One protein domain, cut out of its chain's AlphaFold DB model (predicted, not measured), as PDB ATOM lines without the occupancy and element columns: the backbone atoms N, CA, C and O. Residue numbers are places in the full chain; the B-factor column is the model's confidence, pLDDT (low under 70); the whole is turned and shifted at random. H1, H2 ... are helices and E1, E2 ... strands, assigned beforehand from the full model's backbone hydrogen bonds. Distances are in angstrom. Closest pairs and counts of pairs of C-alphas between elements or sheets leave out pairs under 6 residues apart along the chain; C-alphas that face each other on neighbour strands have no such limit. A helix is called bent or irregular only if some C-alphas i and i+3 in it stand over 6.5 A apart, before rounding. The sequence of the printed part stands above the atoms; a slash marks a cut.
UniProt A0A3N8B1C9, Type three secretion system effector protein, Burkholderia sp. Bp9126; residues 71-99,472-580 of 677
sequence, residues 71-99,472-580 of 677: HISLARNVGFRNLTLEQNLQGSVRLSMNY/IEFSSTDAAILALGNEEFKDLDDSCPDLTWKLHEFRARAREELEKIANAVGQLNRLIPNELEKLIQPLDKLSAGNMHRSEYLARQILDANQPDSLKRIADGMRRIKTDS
ATOM      1  N   HIS A  71     196.605 176.478 184.828       81.31
ATOM      2  CA  HIS A  71     195.372 176.076 185.507       81.31
ATOM      3  C   HIS A  71     195.482 174.655 186.071       81.31
ATOM      4  O   HIS A  71     196.199 173.804 185.543       81.31
ATOM      5  N   ILE A  72     194.749 174.402 187.151       89.50
ATOM      6  CA  ILE A  72     194.558 173.085 187.752       89.50
ATOM      7  C   ILE A  72     193.175 172.600 187.341       89.50
ATOM      8  O   ILE A  72     192.185 173.314 187.477       89.50
ATOM      9  N   SER A  73     193.092 171.375 186.839       92.12
ATOM     10  CA  SER A  73     191.799 170.777 186.541       92.12
ATOM     11  C   SER A  73     191.211 170.150 187.796       92.12
ATOM     12  O   SER A  73     191.807 169.235 188.358       92.12
ATOM     13  N   LEU A  74     190.057 170.655 188.225       93.31
ATOM     14  CA  LEU A  74     189.324 170.140 189.380       93.31
ATOM     15  C   LEU A  74     188.427 168.956 188.992       93.31
ATOM     16  O   LEU A  74     188.279 168.023 189.771       93.31
ATOM     17  N   ALA A  75     187.857 168.988 187.785       94.81
ATOM     18  CA  ALA A  75     187.049 167.917 187.202       94.81
ATOM     19  C   ALA A  75     187.137 167.973 185.665       94.81
ATOM     20  O   ALA A  75     187.272 169.064 185.106       94.81
ATOM     21  N   ARG A  76     187.053 166.826 184.973       94.56
ATOM     22  CA  ARG A  76     187.069 166.747 183.496       94.56
ATOM     23  C   ARG A  76     186.028 165.777 182.967       94.56
ATOM     24  O   ARG A  76     185.989 164.642 183.428       94.56
ATOM     25  N   ASN A  77     185.306 166.200 181.928       93.19
ATOM     26  CA  ASN A  77     184.359 165.374 181.172       93.19
ATOM     27  C   ASN A  77     183.387 164.592 182.072       93.19
ATOM     28  O   ASN A  77     183.155 163.404 181.868       93.19
ATOM     29  N   VAL A  78     182.855 165.262 183.091       95.44
ATOM     30  CA  VAL A  78     181.938 164.662 184.056       95.44
ATOM     31  C   VAL A  78     180.506 164.708 183.530       95.44
ATOM     32  O   VAL A  78     180.054 165.745 183.038       95.44
ATOM     33  N   GLY A  79     179.789 163.594 183.663       92.19
ATOM     34  CA  GLY A  79     178.370 163.526 183.334       92.19
ATOM     35  C   GLY A  79     178.051 163.633 181.844       92.19
ATOM     36  O   GLY A  79     178.930 163.733 180.984       92.19
ATOM     37  N   PHE A  80     176.757 163.650 181.528       88.19
ATOM     38  CA  PHE A  80     176.270 163.642 180.141       88.19
ATOM     39  C   PHE A  80     176.625 164.921 179.365       88.19
ATOM     40  O   PHE A  80     176.804 164.892 178.147       88.19
ATOM     41  N   ARG A  81     176.802 166.047 180.068       92.50
ATOM     42  CA  ARG A  81     177.201 167.329 179.464       92.50
ATOM     43  C   ARG A  81     178.712 167.529 179.398       92.50
ATOM     44  O   ARG A  81     179.146 168.632 179.075       92.50
ATOM     45  N   ASN A  82     179.534 166.514 179.675       94.56
ATOM     46  CA  ASN A  82     180.998 166.625 179.660       94.56
ATOM     47  C   ASN A  82     181.510 167.837 180.463       94.56
ATOM     48  O   ASN A  82     182.305 168.638 179.958       94.56
ATOM     49  N   LEU A  83     181.009 167.999 181.687       96.12
ATOM     50  CA  LEU A  83     181.354 169.090 182.589       96.12
ATOM     51  C   LEU A  83     182.852 169.069 182.921       96.12
ATOM     52  O   LEU A  83     183.407 168.052 183.334       96.12
ATOM     53  N   THR A  84     183.493 170.224 182.786       96.50
ATOM     54  CA  THR A  84     184.901 170.445 183.113       96.50
ATOM     55  C   THR A  84     185.024 171.688 183.988       96.50
ATOM     56  O   THR A  84     184.436 172.728 183.678       96.50
ATOM     57  N   LEU A  85     185.794 171.574 185.073       96.31
ATOM     58  CA  LEU A  85     186.120 172.659 185.996       96.31
ATOM     59  C   LEU A  85     187.637 172.864 186.022       96.31
ATOM     60  O   LEU A  85     188.399 171.941 186.323       96.31
ATOM     61  N   GLU A  86     188.075 174.084 185.730       95.00
ATOM     62  CA  GLU A  86     189.486 174.476 185.703       95.00
ATOM     63  C   GLU A  86     189.701 175.707 186.575       95.00
ATOM     64  O   GLU A  86     189.072 176.738 186.362       95.00
ATOM     65  N   GLN A  87     190.593 175.613 187.554       94.00
ATOM     66  CA  GLN A  87     190.916 176.701 188.467       94.00
ATOM     67  C   GLN A  87     192.253 177.336 188.095       94.00
ATOM     68  O   GLN A  87     193.244 176.633 187.901       94.00
ATOM     69  N   ASN A  88     192.297 178.662 188.008       91.38
ATOM     70  CA  ASN A  88     193.547 179.394 187.819       91.38
ATOM     71  C   ASN A  88     194.280 179.623 189.156       91.38
ATOM     72  O   ASN A  88     193.766 179.328 190.236       91.38
ATOM     73  N   LEU A  89     195.491 180.178 189.096       87.31
ATOM     74  CA  LEU A  89     196.304 180.451 190.290       87.31
ATOM     75  C   LEU A  89     195.674 181.484 191.243       87.31
ATOM     76  O   LEU A  89     195.994 181.498 192.428       87.31
ATOM     77  N   GLN A  90     194.783 182.339 190.738       86.38
ATOM     78  CA  GLN A  90     194.064 183.358 191.503       86.38
ATOM     79  C   GLN A  90     192.797 182.810 192.187       86.38
ATOM     80  O   GLN A  90     192.138 183.540 192.922       86.38
ATOM     81  N   GLY A  91     192.457 181.536 191.971       86.44
ATOM     82  CA  GLY A  91     191.298 180.876 192.567       86.44
ATOM     83  C   GLY A  91     190.003 180.977 191.753       86.44
ATOM     84  O   GLY A  91     189.039 180.287 192.097       86.44
ATOM     85  N   SER A  92     189.985 181.753 190.664       91.25
ATOM     86  CA  SER A  92     188.859 181.809 189.727       91.25
ATOM     87  C   SER A  92     188.714 180.486 188.986       91.25
ATOM     88  O   SER A  92     189.703 179.831 188.649       91.25
ATOM     89  N   VAL A  93     187.473 180.105 188.698       94.81
ATOM     90  CA  VAL A  93     187.147 178.820 188.078       94.81
ATOM     91  C   VAL A  93     186.447 179.034 186.751       94.81
ATOM     92  O   VAL A  93     185.448 179.740 186.670       94.81
ATOM     93  N   ARG A  94     186.943 178.374 185.711       95.75
ATOM     94  CA  ARG A  94     186.247 178.201 184.446       95.75
ATOM     95  C   ARG A  94     185.434 176.919 184.491       95.75
ATOM     96  O   ARG A  94     185.974 175.838 184.717       95.75
ATOM     97  N   LEU A  95     184.143 177.063 184.237       95.88
ATOM     98  CA  LEU A  95     183.199 175.977 184.040       95.88
ATOM     99  C   LEU A  95     182.898 175.861 182.553       95.88
ATOM    100  O   LEU A  95     182.483 176.839 181.929       95.88
ATOM    101  N   SER A  96     183.069 174.663 182.001       95.25
ATOM    102  CA  SER A  96     182.750 174.368 180.606       95.25
ATOM    103  C   SER A  96     181.946 173.082 180.475       95.25
ATOM    104  O   SER A  96     182.378 172.042 180.960       95.25
ATOM    105  N   MET A  97     180.836 173.108 179.743       95.31
ATOM    106  CA  MET A  97     179.981 171.936 179.497       95.31
ATOM    107  C   MET A  97     179.301 172.026 178.130       95.31
ATOM    108  O   MET A  97     179.130 173.118 177.595       95.31
ATOM    109  N   ASN A  98     178.911 170.895 177.558       94.44
ATOM    110  CA  ASN A  98     178.157 170.821 176.312       94.44
ATOM    111  C   ASN A  98     176.771 171.471 176.456       94.44
ATOM    112  O   ASN A  98     176.255 171.669 177.565       94.44
ATOM    113  N   TYR A  99     176.160 171.823 175.325       93.00
ATOM    114  CA  TYR A  99     174.775 172.304 175.305       93.00
ATOM    115  C   TYR A  99     173.826 171.264 175.919       93.00
ATOM    116  O   TYR A  99     174.124 170.070 175.874       93.00
ATOM    117  N   ILE A 472     181.862 179.562 181.140       92.75
ATOM    118  CA  ILE A 472     181.608 180.656 182.079       92.75
ATOM    119  C   ILE A 472     182.700 180.676 183.140       92.75
ATOM    120  O   ILE A 472     183.113 179.637 183.650       92.75
ATOM    121  N   GLU A 473     183.163 181.877 183.466       93.88
ATOM    122  CA  GLU A 473     184.152 182.103 184.514       93.88
ATOM    123  C   GLU A 473     183.471 182.602 185.792       93.88
ATOM    124  O   GLU A 473     182.623 183.497 185.766       93.88
ATOM    125  N   PHE A 474     183.864 182.005 186.911       93.50
ATOM    126  CA  PHE A 474     183.384 182.284 188.257       93.50
ATOM    127  C   PHE A 474     184.536 182.750 189.141       93.50
ATOM    128  O   PHE A 474     185.685 182.345 188.965       93.50
ATOM    129  N   SER A 475     184.213 183.554 190.151       91.94
ATOM    130  CA  SER A 475     185.184 184.053 191.130       91.94
ATOM    131  C   SER A 475     185.747 182.964 192.052       91.94
ATOM    132  O   SER A 475     186.784 183.172 192.670       91.94
ATOM    133  N   SER A 476     185.064 181.822 192.184       92.44
ATOM    134  CA  SER A 476     185.474 180.727 193.065       92.44
ATOM    135  C   SER A 476     184.870 179.384 192.653       92.44
ATOM    136  O   SER A 476     183.877 179.325 191.922       92.44
ATOM    137  N   THR A 477     185.437 178.300 193.188       93.94
ATOM    138  CA  THR A 477     184.919 176.933 193.038       93.94
ATOM    139  C   THR A 477     183.504 176.787 193.589       93.94
ATOM    140  O   THR A 477     182.642 176.243 192.903       93.94
ATOM    141  N   ASP A 478     183.228 177.330 194.782       93.44
ATOM    142  CA  ASP A 478     181.892 177.276 195.386       93.44
ATOM    143  C   ASP A 478     180.849 177.970 194.501       93.44
ATOM    144  O   ASP A 478     179.759 177.437 194.304       93.44
ATOM    145  N   ALA A 479     181.190 179.128 193.922       93.56
ATOM    146  CA  ALA A 479     180.300 179.844 193.010       93.56
ATOM    147  C   ALA A 479     179.988 179.024 191.747       93.56
ATOM    148  O   ALA A 479     178.824 178.933 191.357       93.56
ATOM    149  N   ALA A 480     181.003 178.392 191.146       95.25
ATOM    150  CA  ALA A 480     180.829 177.544 189.968       95.25
ATOM    151  C   ALA A 480     179.949 176.320 190.268       95.25
ATOM    152  O   ALA A 480     179.014 176.030 189.525       95.25
ATOM    153  N   ILE A 481     180.196 175.626 191.384       96.00
ATOM    154  CA  ILE A 481     179.439 174.424 191.759       96.00
ATOM    155  C   ILE A 481     177.995 174.774 192.154       96.00
ATOM    156  O   ILE A 481     177.066 174.054 191.791       96.00
ATOM    157  N   LEU A 482     177.767 175.895 192.847       95.31
ATOM    158  CA  LEU A 482     176.417 176.380 193.179       95.31
ATOM    159  C   LEU A 482     175.656 176.938 191.963       95.31
ATOM    160  O   LEU A 482     174.452 177.195 192.060       95.31
ATOM    161  N   ALA A 483     176.320 177.173 190.831       93.88
ATOM    162  CA  ALA A 483     175.654 177.536 189.583       93.88
ATOM    163  C   ALA A 483     175.055 176.315 188.861       93.88
ATOM    164  O   ALA A 483     174.115 176.488 188.087       93.88
ATOM    165  N   LEU A 484     175.563 175.105 189.131       93.88
ATOM    166  CA  LEU A 484     175.119 173.862 188.497       93.88
ATOM    167  C   LEU A 484     173.670 173.509 188.849       93.88
ATOM    168  O   LEU A 484     173.232 173.654 189.999       93.88
ATOM    169  N   GLY A 485     172.959 172.961 187.861       90.31
ATOM    170  CA  GLY A 485     171.654 172.336 188.046       90.31
ATOM    171  C   GLY A 485     171.715 171.131 188.986       90.31
ATOM    172  O   GLY A 485     172.751 170.802 189.568       90.31
ATOM    173  N   ASN A 486     170.572 170.488 189.218       90.31
ATOM    174  CA  ASN A 486     170.527 169.295 190.070       90.31
ATOM    175  C   ASN A 486     171.233 168.102 189.409       90.31
ATOM    176  O   ASN A 486     171.950 167.383 190.098       90.31
ATOM    177  N   GLU A 487     171.057 167.921 188.099       91.44
ATOM    178  CA  GLU A 487     171.642 166.803 187.353       91.44
ATOM    179  C   GLU A 487     173.157 166.959 187.217       91.44
ATOM    180  O   GLU A 487     173.895 166.075 187.639       91.44
ATOM    181  N   GLU A 488     173.645 168.119 186.761       94.56
ATOM    182  CA  GLU A 488     175.089 168.324 186.604       94.56
ATOM    183  C   GLU A 488     175.836 168.305 187.943       94.56
ATOM    184  O   GLU A 488     176.987 167.878 188.012       94.56
ATOM    185  N   PHE A 489     175.196 168.763 189.024       95.44
ATOM    186  CA  PHE A 489     175.782 168.652 190.356       95.44
ATOM    187  C   PHE A 489     175.836 167.210 190.839       95.44
ATOM    188  O   PHE A 489     176.827 166.837 191.453       95.44
ATOM    189  N   LYS A 490     174.793 166.415 190.582       95.38
ATOM    190  CA  LYS A 490     174.785 164.999 190.942       95.38
ATOM    191  C   LYS A 490     175.900 164.251 190.213       95.38
ATOM    192  O   LYS A 490     176.675 163.567 190.866       95.38
ATOM    193  N   ASP A 491     176.041 164.460 188.905       95.75
ATOM    194  CA  ASP A 491     177.119 163.846 188.122       95.75
ATOM    195  C   ASP A 491     178.507 164.222 188.673       95.75
ATOM    196  O   ASP A 491     179.415 163.384 188.736       95.75
ATOM    197  N   LEU A 492     178.673 165.482 189.099       96.62
ATOM    198  CA  LEU A 492     179.893 165.963 189.744       96.62
ATOM    199  C   LEU A 492     180.126 165.335 191.118       96.62
ATOM    200  O   LEU A 492     181.261 164.978 191.417       96.62
ATOM    201  N   ASP A 493     179.086 165.200 191.932       96.06
ATOM    202  CA  ASP A 493     179.158 164.613 193.269       96.06
ATOM    203  C   ASP A 493     179.490 163.118 193.216       96.06
ATOM    204  O   ASP A 493     180.381 162.662 193.928       96.06
ATOM    205  N   ASP A 494     178.870 162.386 192.288       95.00
ATOM    206  CA  ASP A 494     179.132 160.964 192.051       95.00
ATOM    207  C   ASP A 494     180.578 160.730 191.564       95.00
ATOM    208  O   ASP A 494     181.217 159.739 191.927       95.00
ATOM    209  N   SER A 495     181.121 161.651 190.758       95.50
ATOM    210  CA  SER A 495     182.467 161.524 190.174       95.50
ATOM    211  C   SER A 495     183.584 162.090 191.056       95.50
ATOM    212  O   SER A 495     184.728 161.635 190.983       95.50
ATOM    213  N   CYS A 496     183.297 163.132 191.835       94.69
ATOM    214  CA  CYS A 496     184.273 163.919 192.590       94.69
ATOM    215  C   CYS A 496     183.732 164.309 193.984       94.69
ATOM    216  O   CYS A 496     183.700 165.499 194.309       94.69
ATOM    217  N   PRO A 497     183.366 163.344 194.848       94.38
ATOM    218  CA  PRO A 497     182.699 163.625 196.126       94.38
ATOM    219  C   PRO A 497     183.543 164.491 197.072       94.38
ATOM    220  O   PRO A 497     183.021 165.343 197.791       94.38
ATOM    221  N   ASP A 498     184.872 164.351 197.037       94.06
ATOM    222  CA  ASP A 498     185.789 165.165 197.847       94.06
ATOM    223  C   ASP A 498     185.740 166.661 197.484       94.06
ATOM    224  O   ASP A 498     186.017 167.520 198.326       94.06
ATOM    225  N   LEU A 499     185.368 166.988 196.241       93.50
ATOM    226  CA  LEU A 499     185.207 168.363 195.769       93.50
ATOM    227  C   LEU A 499     183.862 168.959 196.211       93.50
ATOM    228  O   LEU A 499     183.774 170.157 196.487       93.50
ATOM    229  N   THR A 500     182.813 168.140 196.276       95.44
ATOM    230  CA  THR A 500     181.418 168.582 196.419       95.44
ATOM    231  C   THR A 500     180.837 168.395 197.813       95.44
ATOM    232  O   THR A 500     179.861 169.078 198.120       95.44
ATOM    233  N   TRP A 501     181.410 167.555 198.684       94.44
ATOM    234  CA  TRP A 501     180.760 167.099 199.927       94.44
ATOM    235  C   TRP A 501     180.156 168.222 200.790       94.44
ATOM    236  O   TRP A 501     179.015 168.113 201.241       94.44
ATOM    237  N   LYS A 502     180.875 169.345 200.976       93.44
ATOM    238  CA  LYS A 502     180.381 170.504 201.754       93.44
ATOM    239  C   LYS A 502     179.140 171.123 201.122       93.44
ATOM    240  O   LYS A 502     178.218 171.545 201.818       93.44
ATOM    241  N   LEU A 503     179.142 171.222 199.796       95.12
ATOM    242  CA  LEU A 503     178.044 171.792 199.027       95.12
ATOM    243  C   LEU A 503     176.902 170.788 198.863       95.12
ATOM    244  O   LEU A 503     175.752 171.211 198.844       95.12
ATOM    245  N   HIS A 504     177.185 169.484 198.837       95.44
ATOM    246  CA  HIS A 504     176.167 168.438 198.865       95.44
ATOM    247  C   HIS A 504     175.366 168.510 200.173       95.44
ATOM    248  O   HIS A 504     174.140 168.633 200.140       95.44
ATOM    249  N   GLU A 505     176.052 168.551 201.323       94.75
ATOM    250  CA  GLU A 505     175.419 168.719 202.640       94.75
ATOM    251  C   GLU A 505     174.615 170.028 202.721       94.75
ATOM    252  O   GLU A 505     173.466 170.034 203.170       94.75
ATOM    253  N   PHE A 506     175.186 171.135 202.234       96.06
ATOM    254  CA  PHE A 506     174.496 172.424 202.167       96.06
ATOM    255  C   PHE A 506     173.220 172.358 201.314       96.06
ATOM    256  O   PHE A 506     172.168 172.797 201.775       96.06
ATOM    257  N   ARG A 507     173.278 171.797 200.097       95.69
ATOM    258  CA  ARG A 507     172.116 171.686 199.197       95.69
ATOM    259  C   ARG A 507     171.036 170.776 199.774       95.69
ATOM    260  O   ARG A 507     169.859 171.097 199.637       95.69
ATOM    261  N   ALA A 508     171.416 169.675 200.423       94.50
ATOM    262  CA  ALA A 508     170.476 168.779 201.089       94.50
ATOM    263  C   ALA A 508     169.714 169.501 202.208       94.50
ATOM    264  O   ALA A 508     168.486 169.556 202.172       94.50
ATOM    265  N   ARG A 509     170.435 170.166 203.120       95.88
ATOM    266  CA  ARG A 509     169.822 170.970 204.189       95.88
ATOM    267  C   ARG A 509     168.978 172.121 203.653       95.88
ATOM    268  O   ARG A 509     167.908 172.387 204.184       95.88
ATOM    269  N   ALA A 510     169.432 172.788 202.593       95.06
ATOM    270  CA  ALA A 510     168.677 173.862 201.959       95.06
ATOM    271  C   ALA A 510     167.310 173.372 201.472       95.06
ATOM    272  O   ALA A 510     166.314 174.045 201.717       95.06
ATOM    273  N   ARG A 511     167.247 172.200 200.825       94.12
ATOM    274  CA  ARG A 511     165.976 171.610 200.379       94.12
ATOM    275  C   ARG A 511     165.052 171.295 201.553       94.12
ATOM    276  O   ARG A 511     163.894 171.691 201.510       94.12
ATOM    277  N   GLU A 512     165.567 170.649 202.599       95.00
ATOM    278  CA  GLU A 512     164.776 170.314 203.793       95.00
ATOM    279  C   GLU A 512     164.198 171.563 204.475       95.00
ATOM    280  O   GLU A 512     163.024 171.595 204.841       95.00
ATOM    281  N   GLU A 513     165.005 172.611 204.646       95.12
ATOM    282  CA  GLU A 513     164.547 173.855 205.270       95.12
ATOM    283  C   GLU A 513     163.564 174.619 204.377       95.12
ATOM    284  O   GLU A 513     162.554 175.121 204.870       95.12
ATOM    285  N   LEU A 514     163.798 174.662 203.062       93.75
ATOM    286  CA  LEU A 514     162.860 175.267 202.117       93.75
ATOM    287  C   LEU A 514     161.513 174.542 202.107       93.75
ATOM    288  O   LEU A 514     160.483 175.207 202.072       93.75
ATOM    289  N   GLU A 515     161.493 173.213 202.203       93.25
ATOM    290  CA  GLU A 515     160.255 172.434 202.297       93.25
ATOM    291  C   GLU A 515     159.485 172.746 203.591       93.25
ATOM    292  O   GLU A 515     158.278 173.003 203.561       93.25
ATOM    293  N   LYS A 516     160.179 172.808 204.737       93.31
ATOM    294  CA  LYS A 516     159.571 173.212 206.019       93.31
ATOM    295  C   LYS A 516     158.972 174.614 205.935       93.31
ATOM    296  O   LYS A 516     157.840 174.825 206.375       93.31
ATOM    297  N   ILE A 517     159.705 175.560 205.349       92.00
ATOM    298  CA  ILE A 517     159.242 176.937 205.154       92.00
ATOM    299  C   ILE A 517     158.046 176.968 204.199       92.00
ATOM    300  O   ILE A 517     157.050 177.620 204.506       92.00
ATOM    301  N   ALA A 518     158.094 176.242 203.082       91.88
ATOM    302  CA  ALA A 518     157.004 176.165 202.113       91.88
ATOM    303  C   ALA A 518     155.708 175.659 202.761       91.88
ATOM    304  O   ALA A 518     154.641 176.236 202.531       91.88
ATOM    305  N   ASN A 519     155.804 174.628 203.605       91.69
ATOM    306  CA  ASN A 519     154.675 174.075 204.351       91.69
ATOM    307  C   ASN A 519     154.141 175.064 205.395       91.69
ATOM    308  O   ASN A 519     152.933 175.299 205.457       91.69
ATOM    309  N   ALA A 520     155.028 175.695 206.172       90.25
ATOM    310  CA  ALA A 520     154.642 176.694 207.165       90.25
ATOM    311  C   ALA A 520     153.939 177.894 206.512       90.25
ATOM    312  O   ALA A 520     152.838 178.263 206.910       90.25
ATOM    313  N   VAL A 521     154.525 178.464 205.454       88.94
ATOM    314  CA  VAL A 521     153.947 179.591 204.707       88.94
ATOM    315  C   VAL A 521     152.643 179.196 204.012       88.94
ATOM    316  O   VAL A 521     151.708 179.998 203.960       88.94
ATOM    317  N   GLY A 522     152.543 177.961 203.515       86.69
ATOM    318  CA  GLY A 522     151.329 177.426 202.897       86.69
ATOM    319  C   GLY A 522     150.115 177.432 203.830       86.69
ATOM    320  O   GLY A 522     149.001 177.667 203.371       86.69
ATOM    321  N   GLN A 523     150.324 177.260 205.138       87.38
ATOM    322  CA  GLN A 523     149.262 177.282 206.152       87.38
ATOM    323  C   GLN A 523     148.877 178.699 206.608       87.38
ATOM    324  O   GLN A 523     147.840 178.889 207.246       87.38
ATOM    325  N   LEU A 524     149.693 179.709 206.294       84.25
ATOM    326  CA  LEU A 524     149.438 181.085 206.704       84.25
ATOM    327  C   LEU A 524     148.483 181.786 205.735       84.25
ATOM    328  O   LEU A 524     148.757 181.920 204.538       84.25
ATOM    329  N   ASN A 525     147.410 182.360 206.282       81.69
ATOM    330  CA  ASN A 525     146.499 183.229 205.529       81.69
ATOM    331  C   ASN A 525     147.171 184.554 205.126       81.69
ATOM    332  O   ASN A 525     146.933 185.072 204.036       81.69
ATOM    333  N   ARG A 526     148.045 185.099 205.982       80.06
ATOM    334  CA  ARG A 526     148.784 186.345 205.740       80.06
ATOM    335  C   ARG A 526     150.217 186.206 206.235       80.06
ATOM    336  O   ARG A 526     150.442 185.671 207.311       80.06
ATOM    337  N   LEU A 527     151.159 186.732 205.458       77.19
ATOM    338  CA  LEU A 527     152.565 186.831 205.841       77.19
ATOM    339  C   LEU A 527     152.804 188.152 206.572       77.19
ATOM    340  O   LEU A 527     152.530 189.223 206.026       77.19
ATOM    341  N   ILE A 528     153.292 188.069 207.808       78.81
ATOM    342  CA  ILE A 528     153.727 189.224 208.594       78.81
ATOM    343  C   ILE A 528     155.262 189.284 208.518       78.81
ATOM    344  O   ILE A 528     155.905 188.278 208.816       78.81
ATOM    345  N   PRO A 529     155.873 190.432 208.166       73.81
ATOM    346  CA  PRO A 529     157.321 190.521 207.936       73.81
ATOM    347  C   PRO A 529     158.180 189.996 209.095       73.81
ATOM    348  O   PRO A 529     159.094 189.207 208.884       73.81
ATOM    349  N   ASN A 530     157.820 190.336 210.336       76.06
ATOM    350  CA  ASN A 530     158.562 189.898 211.524       76.06
ATOM    351  C   ASN A 530     158.474 188.379 211.772       76.06
ATOM    352  O   ASN A 530     159.362 187.798 212.394       76.06
ATOM    353  N   GLU A 531     157.389 187.726 211.347       78.88
ATOM    354  CA  GLU A 531     157.258 186.266 211.428       78.88
ATOM    355  C   GLU A 531     158.075 185.591 210.328       78.88
ATOM    356  O   GLU A 531     158.687 184.550 210.559       78.88
ATOM    357  N   LEU A 532     158.146 186.221 209.157       78.38
ATOM    358  CA  LEU A 532     158.916 185.733 208.026       78.38
ATOM    359  C   LEU A 532     160.427 185.775 208.282       78.38
ATOM    360  O   LEU A 532     161.115 184.808 207.971       78.38
ATOM    361  N   GLU A 533     160.936 186.828 208.928       79.06
ATOM    362  CA  GLU A 533     162.341 186.868 209.354       79.06
ATOM    363  C   GLU A 533     162.678 185.699 210.283       79.06
ATOM    364  O   GLU A 533     163.694 185.035 210.090       79.06
ATOM    365  N   LYS A 534     161.799 185.373 211.243       84.75
ATOM    366  CA  LYS A 534     161.981 184.206 212.124       84.75
ATOM    367  C   LYS A 534     161.967 182.890 211.350       84.75
ATOM    368  O   LYS A 534     162.780 182.018 211.642       84.75
ATOM    369  N   LEU A 535     161.067 182.754 210.375       85.88
ATOM    370  CA  LEU A 535     160.971 181.564 209.526       85.88
ATOM    371  C   LEU A 535     162.211 181.369 208.643       85.88
ATOM    372  O   LEU A 535     162.551 180.232 208.338       85.88
ATOM    373  N   ILE A 536     162.896 182.449 208.257       87.69
ATOM    374  CA  ILE A 536     164.057 182.410 207.352       87.69
ATOM    375  C   ILE A 536     165.398 182.347 208.099       87.69
ATOM    376  O   ILE A 536     166.409 181.982 207.502       87.69
ATOM    377  N   GLN A 537     165.421 182.555 209.421       89.69
ATOM    378  CA  GLN A 537     166.631 182.381 210.242       89.69
ATOM    379  C   GLN A 537     167.412 181.075 209.985       89.69
ATOM    380  O   GLN A 537     168.645 181.132 209.994       89.69
ATOM    381  N   PRO A 538     166.779 179.901 209.769       92.81
ATOM    382  CA  PRO A 538     167.510 178.685 209.414       92.81
ATOM    383  C   PRO A 538     168.309 178.827 208.112       92.81
ATOM    384  O   PRO A 538     169.455 178.387 208.050       92.81
ATOM    385  N   LEU A 539     167.747 179.499 207.102       92.19
ATOM    386  CA  LEU A 539     168.412 179.751 205.823       92.19
ATOM    387  C   LEU A 539     169.581 180.731 205.971       92.19
ATOM    388  O   LEU A 539     170.634 180.502 205.382       92.19
ATOM    389  N   ASP A 540     169.447 181.764 206.806       91.69
ATOM    390  CA  ASP A 540     170.542 182.705 207.090       91.69
ATOM    391  C   ASP A 540     171.699 182.053 207.850       91.69
ATOM    392  O   ASP A 540     172.872 182.308 207.572       91.69
ATOM    393  N   LYS A 541     171.385 181.157 208.793       93.12
ATOM    394  CA  LYS A 541     172.406 180.340 209.461       93.12
ATOM    395  C   LYS A 541     173.105 179.413 208.470       93.12
ATOM    396  O   LYS A 541     174.317 179.239 208.556       93.12
ATOM    397  N   LEU A 542     172.353 178.836 207.533       93.25
ATOM    398  CA  LEU A 542     172.880 177.924 206.523       93.25
ATOM    399  C   LEU A 542     173.765 178.648 205.492       93.25
ATOM    400  O   LEU A 542     174.806 178.121 205.089       93.25
ATOM    401  N   SER A 543     173.386 179.862 205.081       91.81
ATOM    402  CA  SER A 543     174.204 180.697 204.195       91.81
ATOM    403  C   SER A 543     175.441 181.249 204.903       91.81
ATOM    404  O   SER A 543     176.464 181.447 204.248       91.81
ATOM    405  N   ALA A 544     175.384 181.439 206.227       90.19
ATOM    406  CA  ALA A 544     176.483 181.911 207.071       90.19
ATOM    407  C   ALA A 544     177.115 183.222 206.561       90.19
ATOM    408  O   ALA A 544     178.331 183.404 206.617       90.19
ATOM    409  N   GLY A 545     176.295 184.118 206.000       86.94
ATOM    410  CA  GLY A 545     176.755 185.382 205.417       86.94
ATOM    411  C   GLY A 545     177.513 185.241 204.088       86.94
ATOM    412  O   GLY A 545     178.027 186.229 203.568       86.94
ATOM    413  N   ASN A 546     177.588 184.039 203.507       92.38
ATOM    414  CA  ASN A 546     178.192 183.829 202.197       92.38
ATOM    415  C   ASN A 546     177.225 184.265 201.083       92.38
ATOM    416  O   ASN A 546     176.090 183.782 200.991       92.38
ATOM    417  N   MET A 547     177.699 185.152 200.204       92.38
ATOM    418  CA  MET A 547     176.900 185.701 199.105       92.38
ATOM    419  C   MET A 547     176.432 184.618 198.119       92.38
ATOM    420  O   MET A 547     175.251 184.570 197.796       92.38
ATOM    421  N   HIS A 548     177.312 183.705 197.692       92.50
ATOM    422  CA  HIS A 548     176.983 182.672 196.698       92.50
ATOM    423  C   HIS A 548     175.959 181.657 197.218       92.50
ATOM    424  O   HIS A 548     175.075 181.223 196.479       92.50
ATOM    425  N   ARG A 549     176.032 181.307 198.508       94.94
ATOM    426  CA  ARG A 549     175.024 180.462 199.168       94.94
ATOM    427  C   ARG A 549     173.682 181.174 199.286       94.94
ATOM    428  O   ARG A 549     172.654 180.567 199.006       94.94
ATOM    429  N   SER A 550     173.696 182.454 199.651       94.12
ATOM    430  CA  SER A 550     172.482 183.280 199.721       94.12
ATOM    431  C   SER A 550     171.818 183.417 198.348       94.12
ATOM    432  O   SER A 550     170.604 183.285 198.229       94.12
ATOM    433  N   GLU A 551     172.614 183.606 197.294       93.12
ATOM    434  CA  GLU A 551     172.150 183.650 195.906       93.12
ATOM    435  C   GLU A 551     171.597 182.301 195.436       93.12
ATOM    436  O   GLU A 551     170.558 182.261 194.784       93.12
ATOM    437  N   TYR A 552     172.235 181.182 195.797       94.75
ATOM    438  CA  TYR A 552     171.676 179.851 195.545       94.75
ATOM    439  C   TYR A 552     170.299 179.689 196.204       94.75
ATOM    440  O   TYR A 552     169.349 179.297 195.534       94.75
ATOM    441  N   LEU A 553     170.163 180.035 197.488       94.56
ATOM    442  CA  LEU A 553     168.890 179.938 198.211       94.56
ATOM    443  C   LEU A 553     167.812 180.837 197.595       94.56
ATOM    444  O   LEU A 553     166.684 180.391 197.403       94.56
ATOM    445  N   ALA A 554     168.161 182.070 197.223       93.06
ATOM    446  CA  ALA A 554     167.253 182.981 196.532       93.06
ATOM    447  C   ALA A 554     166.780 182.409 195.185       93.06
ATOM    448  O   ALA A 554     165.584 182.433 194.901       93.06
ATOM    449  N   ARG A 555     167.689 181.826 194.388       92.56
ATOM    450  CA  ARG A 555     167.340 181.126 193.140       92.56
ATOM    451  C   ARG A 555     166.386 179.964 193.383       92.56
ATOM    452  O   ARG A 555     165.430 179.822 192.632       92.56
ATOM    453  N   GLN A 556     166.609 179.179 194.439       92.50
ATOM    454  CA  GLN A 556     165.698 178.096 194.811       92.50
ATOM    455  C   GLN A 556     164.319 178.625 195.219       92.50
ATOM    456  O   GLN A 556     163.330 178.024 194.852       92.50
ATOM    457  N   ILE A 557     164.207 179.756 195.919       91.12
ATOM    458  CA  ILE A 557     162.895 180.337 196.265       91.12
ATOM    459  C   ILE A 557     162.148 180.839 195.014       91.12
ATOM    460  O   ILE A 557     160.922 180.750 194.957       91.12
ATOM    461  N   LEU A 558     162.875 181.368 194.025       88.94
ATOM    462  CA  LEU A 558     162.316 181.925 192.785       88.94
ATOM    463  C   LEU A 558     162.074 180.886 191.677       88.94
ATOM    464  O   LEU A 558     161.516 181.240 190.639       88.94
ATOM    465  N   ASP A 559     162.496 179.634 191.857       86.00
ATOM    466  CA  ASP A 559     162.331 178.578 190.854       86.00
ATOM    467  C   ASP A 559     160.841 178.306 190.580       86.00
ATOM    468  O   ASP A 559     160.029 178.150 191.494       86.00
ATOM    469  N   ALA A 560     160.466 178.244 189.302       77.50
ATOM    470  CA  ALA A 560     159.080 178.049 188.888       77.50
ATOM    471  C   ALA A 560     158.503 176.690 189.321       77.50
ATOM    472  O   ALA A 560     157.289 176.595 189.512       77.50
ATOM    473  N   ASN A 561     159.359 175.676 189.502       80.38
ATOM    474  CA  ASN A 561     158.981 174.321 189.911       80.38
ATOM    475  C   ASN A 561     158.722 174.191 191.417       80.38
ATOM    476  O   ASN A 561     158.281 173.139 191.880       80.38
ATOM    477  N   GLN A 562     159.021 175.230 192.194       85.00
ATOM    478  CA  GLN A 562     158.819 175.221 193.635       85.00
ATOM    479  C   GLN A 562     157.376 175.581 194.006       85.00
ATOM    480  O   GLN A 562     156.686 176.253 193.230       85.00
ATOM    481  N   PRO A 563     156.899 175.163 195.196       86.25
ATOM    482  CA  PRO A 563     155.551 175.475 195.653       86.25
ATOM    483  C   PRO A 563     155.271 176.980 195.641       86.25
ATOM    484  O   PRO A 563     156.094 177.783 196.086       86.25
ATOM    485  N   ASP A 564     154.064 177.375 195.226       84.12
ATOM    486  CA  ASP A 564     153.661 178.789 195.181       84.12
ATOM    487  C   ASP A 564     153.740 179.483 196.554       84.12
ATOM    488  O   ASP A 564     153.866 180.707 196.631       84.12
ATOM    489  N   SER A 565     153.735 178.722 197.656       86.31
ATOM    490  CA  SER A 565     153.974 179.255 198.999       86.31
ATOM    491  C   SER A 565     155.350 179.909 199.152       86.31
ATOM    492  O   SER A 565     155.445 180.924 199.838       86.31
ATOM    493  N   LEU A 566     156.393 179.417 198.475       86.81
ATOM    494  CA  LEU A 566     157.710 180.062 198.470       86.81
ATOM    495  C   LEU A 566     157.705 181.356 197.648       86.81
ATOM    496  O   LEU A 566     158.294 182.346 198.077       86.81
ATOM    497  N   LYS A 567     156.956 181.418 196.540       81.38
ATOM    498  CA  LYS A 567     156.802 182.658 195.752       81.38
ATOM    499  C   LYS A 567     156.168 183.782 196.579       81.38
ATOM    500  O   LYS A 567     156.584 184.937 196.480       81.38
ATOM    501  N   ARG A 568     155.242 183.441 197.489       84.38
ATOM    502  CA  ARG A 568     154.641 184.404 198.435       84.38
ATOM    503  C   ARG A 568     155.672 185.075 199.347       84.38
ATOM    504  O   ARG A 568     155.401 186.174 199.823       84.38
ATOM    505  N   ILE A 569     156.833 184.460 199.593       85.06
ATOM    506  CA  ILE A 569     157.925 185.060 200.379       85.06
ATOM    507  C   ILE A 569     158.493 186.269 199.641       85.06
ATOM    508  O   ILE A 569     158.602 187.343 200.231       85.06
ATOM    509  N   ALA A 570     158.808 186.116 198.351       80.62
ATOM    510  CA  ALA A 570     159.331 187.205 197.532       80.62
ATOM    511  C   ALA A 570     158.335 188.376 197.477       80.62
ATOM    512  O   ALA A 570     158.714 189.522 197.720       80.62
ATOM    513  N   ASP A 571     157.048 188.083 197.270       78.88
ATOM    514  CA  ASP A 571     155.994 189.100 197.244       78.88
ATOM    515  C   ASP A 571     155.764 189.766 198.603       78.88
ATOM    516  O   ASP A 571     155.650 190.991 198.686       78.88
ATOM    517  N   GLY A 572     155.732 188.970 199.673       77.19
ATOM    518  CA  GLY A 572     155.545 189.433 201.043       77.19
ATOM    519  C   GLY A 572     156.702 190.284 201.558       77.19
ATOM    520  O   GLY A 572     156.483 191.087 202.458       77.19
ATOM    521  N   MET A 573     157.896 190.147 200.971       76.25
ATOM    522  CA  MET A 573     159.098 190.907 201.321       76.25
ATOM    523  C   MET A 573     159.320 192.151 200.465       76.25
ATOM    524  O   MET A 573     160.264 192.898 200.732       76.25
ATOM    525  N   ARG A 574     158.487 192.422 199.451       76.50
ATOM    526  CA  ARG A 574     158.650 193.608 198.597       76.50
ATOM    527  C   ARG A 574     158.698 194.877 199.462       76.50
ATOM    528  O   ARG A 574     157.731 195.209 200.144       76.50
ATOM    529  N   ARG A 575     159.814 195.616 199.378       72.06
ATOM    530  CA  ARG A 575     160.070 196.908 200.058       72.06
ATOM    531  C   ARG A 575     160.194 196.868 201.587       72.06
ATOM    532  O   ARG A 575     160.141 197.918 202.227       72.06
ATOM    533  N   ILE A 576     160.380 195.698 202.188       79.94
ATOM    534  CA  ILE A 576     160.684 195.598 203.620       79.94
ATOM    535  C   ILE A 576     162.194 195.678 203.819       79.94
ATOM    536  O   ILE A 576     162.946 194.950 203.179       79.94
ATOM    537  N   LYS A 577     162.651 196.559 204.711       83.19
ATOM    538  CA  LYS A 577     164.054 196.560 205.137       83.19
ATOM    539  C   LYS A 577     164.291 195.369 206.058       83.19
ATOM    540  O   LYS A 577     163.473 195.120 206.936       83.19
ATOM    541  N   THR A 578     165.393 194.665 205.845       83.56
ATOM    542  CA  THR A 578     165.769 193.478 206.615       83.56
ATOM    543  C   THR A 578     167.285 193.380 206.703       83.56
ATOM    544  O   THR A 578     167.985 193.763 205.761       83.56
ATOM    545  N   ASP A 579     167.788 192.849 207.812       85.44
ATOM    546  CA  ASP A 579     169.219 192.607 208.033       85.44
ATOM    547  C   ASP A 579     169.668 191.233 207.500       85.44
ATOM    548  O   ASP A 579     170.860 190.932 207.444       85.44
ATOM    549  N   SER A 580     168.718 190.396 207.069       87.81
ATOM    550  CA  SER A 580     168.975 189.087 206.469       87.81
ATOM    551  C   SER A 580     169.604 189.225 205.081       87.81
ATOM    552  O   SER A 580     168.975 189.723 204.144       87.81
TER     553      SER A 580
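This is residues 71 to 99 and 472 to 580 of the 677 residues of the protein "Type three secretion system effector protein" of Burkholderia sp. Bp9126 (UniProt A0A3N8B1C9). A small twisted sheet, E1 to E4, stands at one end of an elongated body, with the short helices H1 and H2 over one face and its other face bare. From beside H2 the long helix H3 runs away down the body's length, H4 folds back along it, H5 runs through the middle, and H6 crosses H3 near its far end. The printed part has 138 residues, with four named strands followed by six named helices; the sheet's order is E1 - E2 - E3 - E4, all antiparallel, and the class is mixed, helices and strands. It is only just compact, close to loose, with a radius of gyration of the C-alphas of 16.9 A and spans of 51 by 29 by 25 A.

Find C-alpha 71 at (195.372, 176.076, 185.507); there E1, residues 71 to 78, begins, and it bends by 62 degrees at residue 74. E2 is residues 83 to 88, E3 93 to 98 and E4 472 to 474. Next come H1, 477 to 483, and H2, 486 to 495. From C-alpha 497 at (182.699, 163.625, 196.126), H3 runs 37.5 A to residue 523, with a kink of 30 degrees near residue 504. H4 is residues 529 to 543, 19.9 A; H5 is 547 to 558, 16.3 A; H6 is 564 to 572, ending at C-alpha (155.545, 189.433, 201.043). H3 and H4 are irregular: C-alphas 499 and 502 are 8.0 A apart, C-alphas 535 and 538 7.1 A.

E1, E2 and E3 form a meander, each strand the antiparallel neighbour of the one before; look for N 74 and O 85 at 2.8 A, and N 86 and O 94 at 2.9 A. E4 adds N 95 and O 472 at 2.8 A. H1 and H2 make two layers with the sheet, helices on one face, at heights over the sheet of 8.6 A and 10.0 A. H3 is the hub, touching H1, H2, H4 and H6. H2 and H3 are a helical hairpin, closest at C-alphas 493 and 500, 5.5 A. H3 and H4 are another, at a shallow tilt of 12 degrees, closest at C-alphas 517 and 535, 6.6 A. H6 is about perpendicular to H3, 82 degrees, with C-alphas 522 and 565 closest at 5.1 A. H5 touches H1 with its residues 548 to 552 alone, C-alphas 479 and 548 closest at 5.7 A. Every O i to N i+4 pair is within hydrogen-bond range in H1, H2 and H5, but 21 of 23 in H3, 8 of 11 in H4 and 3 of 5 in H6.

The C-alphas farthest apart, of His 71 and Asn 525, are 53.3 A apart. Residues 100 to 471 are not printed; C-alphas 99 and 472 are 12.7 A apart across the cut. The links printed whole are tight. No printed residue is under 70 in pLDDT.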